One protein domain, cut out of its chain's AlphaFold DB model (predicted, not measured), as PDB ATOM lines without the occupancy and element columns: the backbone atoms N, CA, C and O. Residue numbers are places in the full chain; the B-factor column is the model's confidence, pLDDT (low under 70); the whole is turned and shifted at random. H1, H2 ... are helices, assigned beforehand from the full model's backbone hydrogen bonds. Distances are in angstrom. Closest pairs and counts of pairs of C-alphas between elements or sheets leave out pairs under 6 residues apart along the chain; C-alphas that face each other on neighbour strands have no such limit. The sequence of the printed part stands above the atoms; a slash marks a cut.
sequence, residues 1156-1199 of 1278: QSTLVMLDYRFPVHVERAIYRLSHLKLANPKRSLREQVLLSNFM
ATOM      1  N   GLN A1156     156.604  37.953 136.203       61.66
ATOM      2  CA  GLN A1156     158.025  38.185 136.471       61.66
ATOM      3  C   GLN A1156     158.217  38.684 137.917       61.66
ATOM      4  O   GLN A1156     159.096  38.200 138.627       61.66
ATOM      5  N   SER A1157     157.320  39.553 138.399       57.41
ATOM      6  CA  SER A1157     157.308  40.033 139.784       57.41
ATOM      7  C   SER A1157     157.000  38.937 140.809       57.41
ATOM      8  O   SER A1157     157.683  38.829 141.821       57.41
ATOM      9  N   THR A1158     156.033  38.056 140.537       65.31
ATOM     10  CA  THR A1158     155.717  36.907 141.404       65.31
ATOM     11  C   THR A1158     156.885  35.915 141.470       65.31
ATOM     12  O   THR A1158     157.096  35.313 142.520       65.31
ATOM     13  N   LEU A1159     157.663  35.760 140.391       66.06
ATOM     14  CA  LEU A1159     158.910  34.984 140.391       66.06
ATOM     15  C   LEU A1159     160.002  35.658 141.229       66.06
ATOM     16  O   LEU A1159     160.485  35.043 142.172       66.06
ATOM     17  N   VAL A1160     160.309  36.935 140.978       64.56
ATOM     18  CA  VAL A1160     161.289  37.710 141.768       64.56
ATOM     19  C   VAL A1160     160.921  37.715 143.258       64.56
ATOM     20  O   VAL A1160     161.775  37.472 144.110       64.56
ATOM     21  N   MET A1161     159.640  37.888 143.594       63.28
ATOM     22  CA  MET A1161     159.158  37.725 144.964       63.28
ATOM     23  C   MET A1161     159.405  36.308 145.491       63.28
ATOM     24  O   MET A1161     159.861  36.170 146.616       63.28
ATOM     25  N   LEU A1162     159.110  35.245 144.740       66.38
ATOM     26  CA  LEU A1162     159.301  33.867 145.214       66.38
ATOM     27  C   LEU A1162     160.775  33.460 145.371       66.38
ATOM     28  O   LEU A1162     161.059  32.608 146.214       66.38
ATOM     29  N   ASP A1163     161.679  34.060 144.597       70.00
ATOM     30  CA  ASP A1163     163.107  33.732 144.598       70.00
ATOM     31  C   ASP A1163     163.889  34.489 145.690       70.00
ATOM     32  O   ASP A1163     164.771  33.906 146.324       70.00
ATOM     33  N   TYR A1164     163.544  35.755 145.970       71.25
ATOM     34  CA  TYR A1164     164.243  36.586 146.968       71.25
ATOM     35  C   TYR A1164     163.540  36.685 148.334       71.25
ATOM     36  O   TYR A1164     164.186  36.995 149.340       71.25
ATOM     37  N   ARG A1165     162.233  36.408 148.417       83.81
ATOM     38  CA  ARG A1165     161.466  36.458 149.674       83.81
ATOM     39  C   ARG A1165     161.463  35.096 150.362       83.81
ATOM     40  O   ARG A1165     161.167  34.068 149.753       83.81
ATOM     41  N   PHE A1166     161.685  35.065 151.676       86.31
ATOM     42  CA  PHE A1166     161.480  33.834 152.437       86.31
ATOM     43  C   PHE A1166     160.006  33.391 152.358       86.31
ATOM     44  O   PHE A1166     159.099  34.225 152.412       86.31
ATOM     45  N   PRO A1167     159.715  32.075 152.313       86.88
ATOM     46  CA  PRO A1167     158.341  31.589 152.333       86.88
ATOM     47  C   PRO A1167     157.566  32.133 153.541       86.88
ATOM     48  O   PRO A1167     158.069  32.104 154.659       86.88
ATOM     49  N   VAL A1168     156.307  32.542 153.357       83.88
ATOM     50  CA  VAL A1168     155.478  33.243 154.373       83.88
ATOM     51  C   VAL A1168     155.432  32.560 155.757       83.88
ATOM     52  O   VAL A1168     155.233  33.211 156.784       83.88
ATOM     53  N   HIS A1169     155.621  31.239 155.829       85.50
ATOM     54  CA  HIS A1169     155.716  30.512 157.099       85.50
ATOM     55  C   HIS A1169     157.070  30.696 157.812       85.50
ATOM     56  O   HIS A1169     157.095  30.750 159.041       85.50
ATOM     57  N   VAL A1170     158.163  30.838 157.056       86.62
ATOM     58  CA  VAL A1170     159.495  31.233 157.534       86.62
ATOM     59  C   VAL A1170     159.487  32.702 157.947       86.62
ATOM     60  O   VAL A1170     159.910  32.987 159.058       86.62
ATOM     61  N   GLU A1171     158.903  33.617 157.160       89.56
ATOM     62  CA  GLU A1171     158.757  35.033 157.557       89.56
ATOM     63  C   GLU A1171     158.049  35.167 158.908       89.56
ATOM     64  O   GLU A1171     158.552  35.771 159.851       89.56
ATOM     65  N   ARG A1172     156.875  34.536 159.038       89.12
ATOM     66  CA  ARG A1172     156.090  34.560 160.277       89.12
ATOM     67  C   ARG A1172     156.814  33.870 161.432       89.12
ATOM     68  O   ARG A1172     156.542  34.213 162.580       89.12
ATOM     69  N   ALA A1173     157.713  32.921 161.166       87.69
ATOM     70  CA  ALA A1173     158.600  32.373 162.185       87.69
ATOM     71  C   ALA A1173     159.697  33.379 162.568       87.69
ATOM     72  O   ALA A1173     159.886  33.596 163.759       87.69
ATOM     73  N   ILE A1174     160.342  34.042 161.601       88.88
ATOM     74  CA  ILE A1174     161.347  35.094 161.818       88.88
ATOM     75  C   ILE A1174     160.758  36.223 162.665       88.88
ATOM     76  O   ILE A1174     161.304  36.481 163.728       88.88
ATOM     77  N   TYR A1175     159.616  36.816 162.297       90.19
ATOM     78  CA  TYR A1175     159.006  37.900 163.084       90.19
ATOM     79  C   TYR A1175     158.593  37.457 164.494       90.19
ATOM     80  O   TYR A1175     158.833  38.169 165.467       90.19
ATOM     81  N   ARG A1176     158.005  36.262 164.649       90.12
ATOM     82  CA  ARG A1176     157.619  35.751 165.980       90.12
ATOM     83  C   ARG A1176     158.833  35.453 166.852       90.12
ATOM     84  O   ARG A1176     158.804  35.744 168.043       90.12
ATOM     85  N   LEU A1177     159.886  34.879 166.273       86.75
ATOM     86  CA  LEU A1177     161.135  34.599 166.971       86.75
ATOM     87  C   LEU A1177     161.946  35.875 167.215       86.75
ATOM     88  O   LEU A1177     162.633  35.923 168.228       86.75
ATOM     89  N   SER A1178     161.858  36.902 166.361       90.94
ATOM     90  CA  SER A1178     162.524  38.189 166.578       90.94
ATOM     91  C   SER A1178     161.897  38.924 167.750       90.94
ATOM     92  O   SER A1178     162.597  39.208 168.715       90.94
ATOM     93  N   HIS A1179     160.572  39.089 167.750       86.38
ATOM     94  CA  HIS A1179     159.842  39.696 168.862       86.38
ATOM     95  C   HIS A1179     160.051  38.907 170.163       86.38
ATOM     96  O   HIS A1179     160.378  39.495 171.190       86.38
ATOM     97  N   LEU A1180     159.960  37.570 170.122       89.81
ATOM     98  CA  LEU A1180     160.192  36.728 171.300       89.81
ATOM     99  C   LEU A1180     161.644  36.774 171.800       89.81
ATOM    100  O   LEU A1180     161.856  36.603 172.995       89.81
ATOM    101  N   LYS A1181     162.642  36.977 170.925       87.81
ATOM    102  CA  LYS A1181     164.061  37.091 171.312       87.81
ATOM    103  C   LYS A1181     164.430  38.486 171.811       87.81
ATOM    104  O   LYS A1181     165.196  38.559 172.767       87.81
ATOM    105  N   LEU A1182     163.902  39.546 171.192       90.06
ATOM    106  CA  LEU A1182     164.096  40.946 171.592       90.06
ATOM    107  C   LEU A1182     163.415  41.241 172.935       90.06
ATOM    108  O   LEU A1182     164.017  41.867 173.795       90.06
ATOM    109  N   ALA A1183     162.235  40.666 173.189       87.88
ATOM    110  CA  ALA A1183     161.533  40.774 174.472       87.88
ATOM    111  C   ALA A1183     162.233  40.081 175.670       87.88
ATOM    112  O   ALA A1183     161.652  40.008 176.753       87.88
ATOM    113  N   ASN A1184     163.462  39.561 175.515       86.62
ATOM    114  CA  ASN A1184     164.269  39.066 176.634       86.62
ATOM    115  C   ASN A1184     165.286  40.137 177.067       86.62
ATOM    116  O   ASN A1184     166.359  40.206 176.465       86.62
ATOM    117  N   PRO A1185     165.059  40.878 178.168       83.00
ATOM    118  CA  PRO A1185     166.017  41.878 178.658       83.00
ATOM    119  C   PRO A1185     167.346  41.271 179.147       83.00
ATOM    120  O   PRO A1185     168.289  41.991 179.444       83.00
ATOM    121  N   LYS A1186     167.445  39.935 179.232       88.69
ATOM    122  CA  LYS A1186     168.684  39.201 179.550       88.69
ATOM    123  C   LYS A1186     169.567  38.907 178.328       88.69
ATOM    124  O   LYS A1186     170.558  38.195 178.468       88.69
ATOM    125  N   ARG A1187     169.190  39.362 177.130       87.94
ATOM    126  CA  ARG A1187     169.931  39.113 175.885       87.94
ATOM    127  C   ARG A1187     170.896  40.263 175.602       87.94
ATOM    128  O   ARG A1187     170.512  41.419 175.754       87.94
ATOM    129  N   SER A1188     172.124  39.957 175.182       91.38
ATOM    130  CA  SER A1188     173.161  40.977 174.962       91.38
ATOM    131  C   SER A1188     172.735  42.020 173.913       91.38
ATOM    132  O   SER A1188     172.069  41.679 172.934       91.38
ATOM    133  N   LEU A1189     173.117  43.293 174.087       90.19
ATOM    134  CA  LEU A1189     172.729  44.376 173.169       90.19
ATOM    135  C   LEU A1189     173.175  44.081 171.728       90.19
ATOM    136  O   LEU A1189     172.377  44.204 170.805       90.19
ATOM    137  N   ARG A1190     174.405  43.575 171.538       89.94
ATOM    138  CA  ARG A1190     174.922  43.118 170.233       89.94
ATOM    139  C   ARG A1190     173.989  42.101 169.571       89.94
ATOM    140  O   ARG A1190     173.694  42.204 168.387       89.94
ATOM    141  N   GLU A1191     173.488  41.129 170.329       89.38
ATOM    142  CA  GLU A1191     172.526  40.146 169.834       89.38
ATOM    143  C   GLU A1191     171.134  40.721 169.542       89.38
ATOM    144  O   GLU A1191     170.426  40.168 168.693       89.38
ATOM    145  N   GLN A1192     170.708  41.763 170.263       90.31
ATOM    146  CA  GLN A1192     169.466  42.484 169.979       90.31
ATOM    147  C   GLN A1192     169.611  43.263 168.665       90.31
ATOM    148  O   GLN A1192     168.847  43.003 167.738       90.31
ATOM    149  N   VAL A1193     170.657  44.089 168.543       92.12
ATOM    150  CA  VAL A1193     170.983  44.890 167.348       92.12
ATOM    151  C   VAL A1193     171.164  44.013 166.106       92.12
ATOM    152  O   VAL A1193     170.579  44.292 165.067       92.12
ATOM    153  N   LEU A1194     171.888  42.893 166.196       90.75
ATOM    154  CA  LEU A1194     172.011  41.958 165.067       90.75
ATOM    155  C   LEU A1194     170.655  41.375 164.630       90.75
ATOM    156  O   LEU A1194     170.456  41.103 163.447       90.75
ATOM    157  N   LEU A1195     169.708  41.190 165.558       90.69
ATOM    158  CA  LEU A1195     168.395  40.622 165.245       90.69
ATOM    159  C   LEU A1195     167.395  41.668 164.736       90.69
ATOM    160  O   LEU A1195     166.587  41.337 163.868       90.69
ATOM    161  N   SER A1196     167.455  42.910 165.227       90.62
ATOM    162  CA  SER A1196     166.713  44.029 164.638       90.62
ATOM    163  C   SER A1196     167.241  44.339 163.243       90.62
ATOM    164  O   SER A1196     166.450  44.410 162.312       90.62
ATOM    165  N   ASN A1197     168.561  44.423 163.060       91.38
ATOM    166  CA  ASN A1197     169.168  44.739 161.766       91.38
ATOM    167  C   ASN A1197     168.866  43.651 160.729       91.38
ATOM    168  O   ASN A1197     168.500  43.981 159.609       91.38
ATOM    169  N   PHE A1198     168.908  42.365 161.104       90.00
ATOM    170  CA  PHE A1198     168.452  41.276 160.231       90.00
ATOM    171  C   PHE A1198     166.965  41.406 159.850       90.00
ATOM    172  O   PHE A1198     166.605  41.211 158.691       90.00
ATOM    173  N   MET A1199     166.097  41.760 160.804       90.00
ATOM    174  CA  MET A1199     164.664  41.937 160.551       90.00
ATOM    175  C   MET A1199     164.374  43.146 159.646       90.00
ATOM    176  O   MET A1199     163.563  43.027 158.732       90.00
TER     177      MET A1199
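AT A GLANCE: This is residues 1156 to 1199 of the 1278 residues of the protein "DEHA2F07282p" of Debaryomyces hansenii (strain ATCC 36239 / CBS 767 / BCRC 21394 / JCM 1990 / NBRC 0083 / IGC 2968) (UniProt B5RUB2). What shape do the three helices make? The longest helix, H2, and the shorter H3 fold back on each other as a helical hairpin, and H1 sticks out beyond the end of H2 where H2 begins, as a free arm that adds to the length. What is it built of? The printed part has 44 residues with three named helices, H1, H2 and H3 in that order along the chain, and no named strand; the class is all helix. How spread out is it? It is only just loose, close to extended, with a radius of gyration of the C-alphas of 13.4 A, and the C-alphas span 44 by 17 by 8 A.

IN THESE COORDINATES: Where is the longest helix? H2 holds residues 1168 to 1182 and is 20.7 A long from first to last C-alpha. It begins with C-alpha 1168 at (155.478, 33.243, 154.373). Where is the helix after it? H3 holds residues 1189 to 1199, 15.2 A from first to last C-alpha, and its last C-alpha, 1199, is at (164.664, 41.937, 160.551). Which helix comes before? H1 holds residues 1156 to 1164, 12.3 A from first to last C-alpha, and begins with C-alpha 1156 at (158.025, 38.185, 136.471).

HOW THE PARTS SIT: How do H2 and H3 stand to each other? They touch, with 8 pairs of C-alphas within 8 A, the closest being those of Leu 1182 and Gln 1192, 5.8 A apart. Their lines stand at a shallow tilt of 22 degrees and they run opposite ways, a helical hairpin with 12.9 A from centre to centre. Does H1 touch either of them? H1 is apart from H2 and apart from H3. What do the backbone N and O atoms show? In H1, H2 and H3 every pair of O i and N i+4 is within hydrogen-bond range.

THE WHOLE: How large is it? The two C-alphas farthest apart are those of Gln 1156 and Lys 1186, 44.4 A, while those of Gln 1156 and Met 1199, the first and last printed residues, are 25.3 A apart. How are the helices joined? The link from H1 to H2 is tight, with 3 residues, and the one from H2 to H3 is short, with 6 residues; the printed part has no cut. Which residues stand free? Residues 1156 to 1165, of which 1156 to 1164 belong to H1, stand free, and so do residues 1185 to 1190. Where is the model's confidence low? The mean pLDDT of the printed part is 83.8, and residues 1156 to 1162 are under 70.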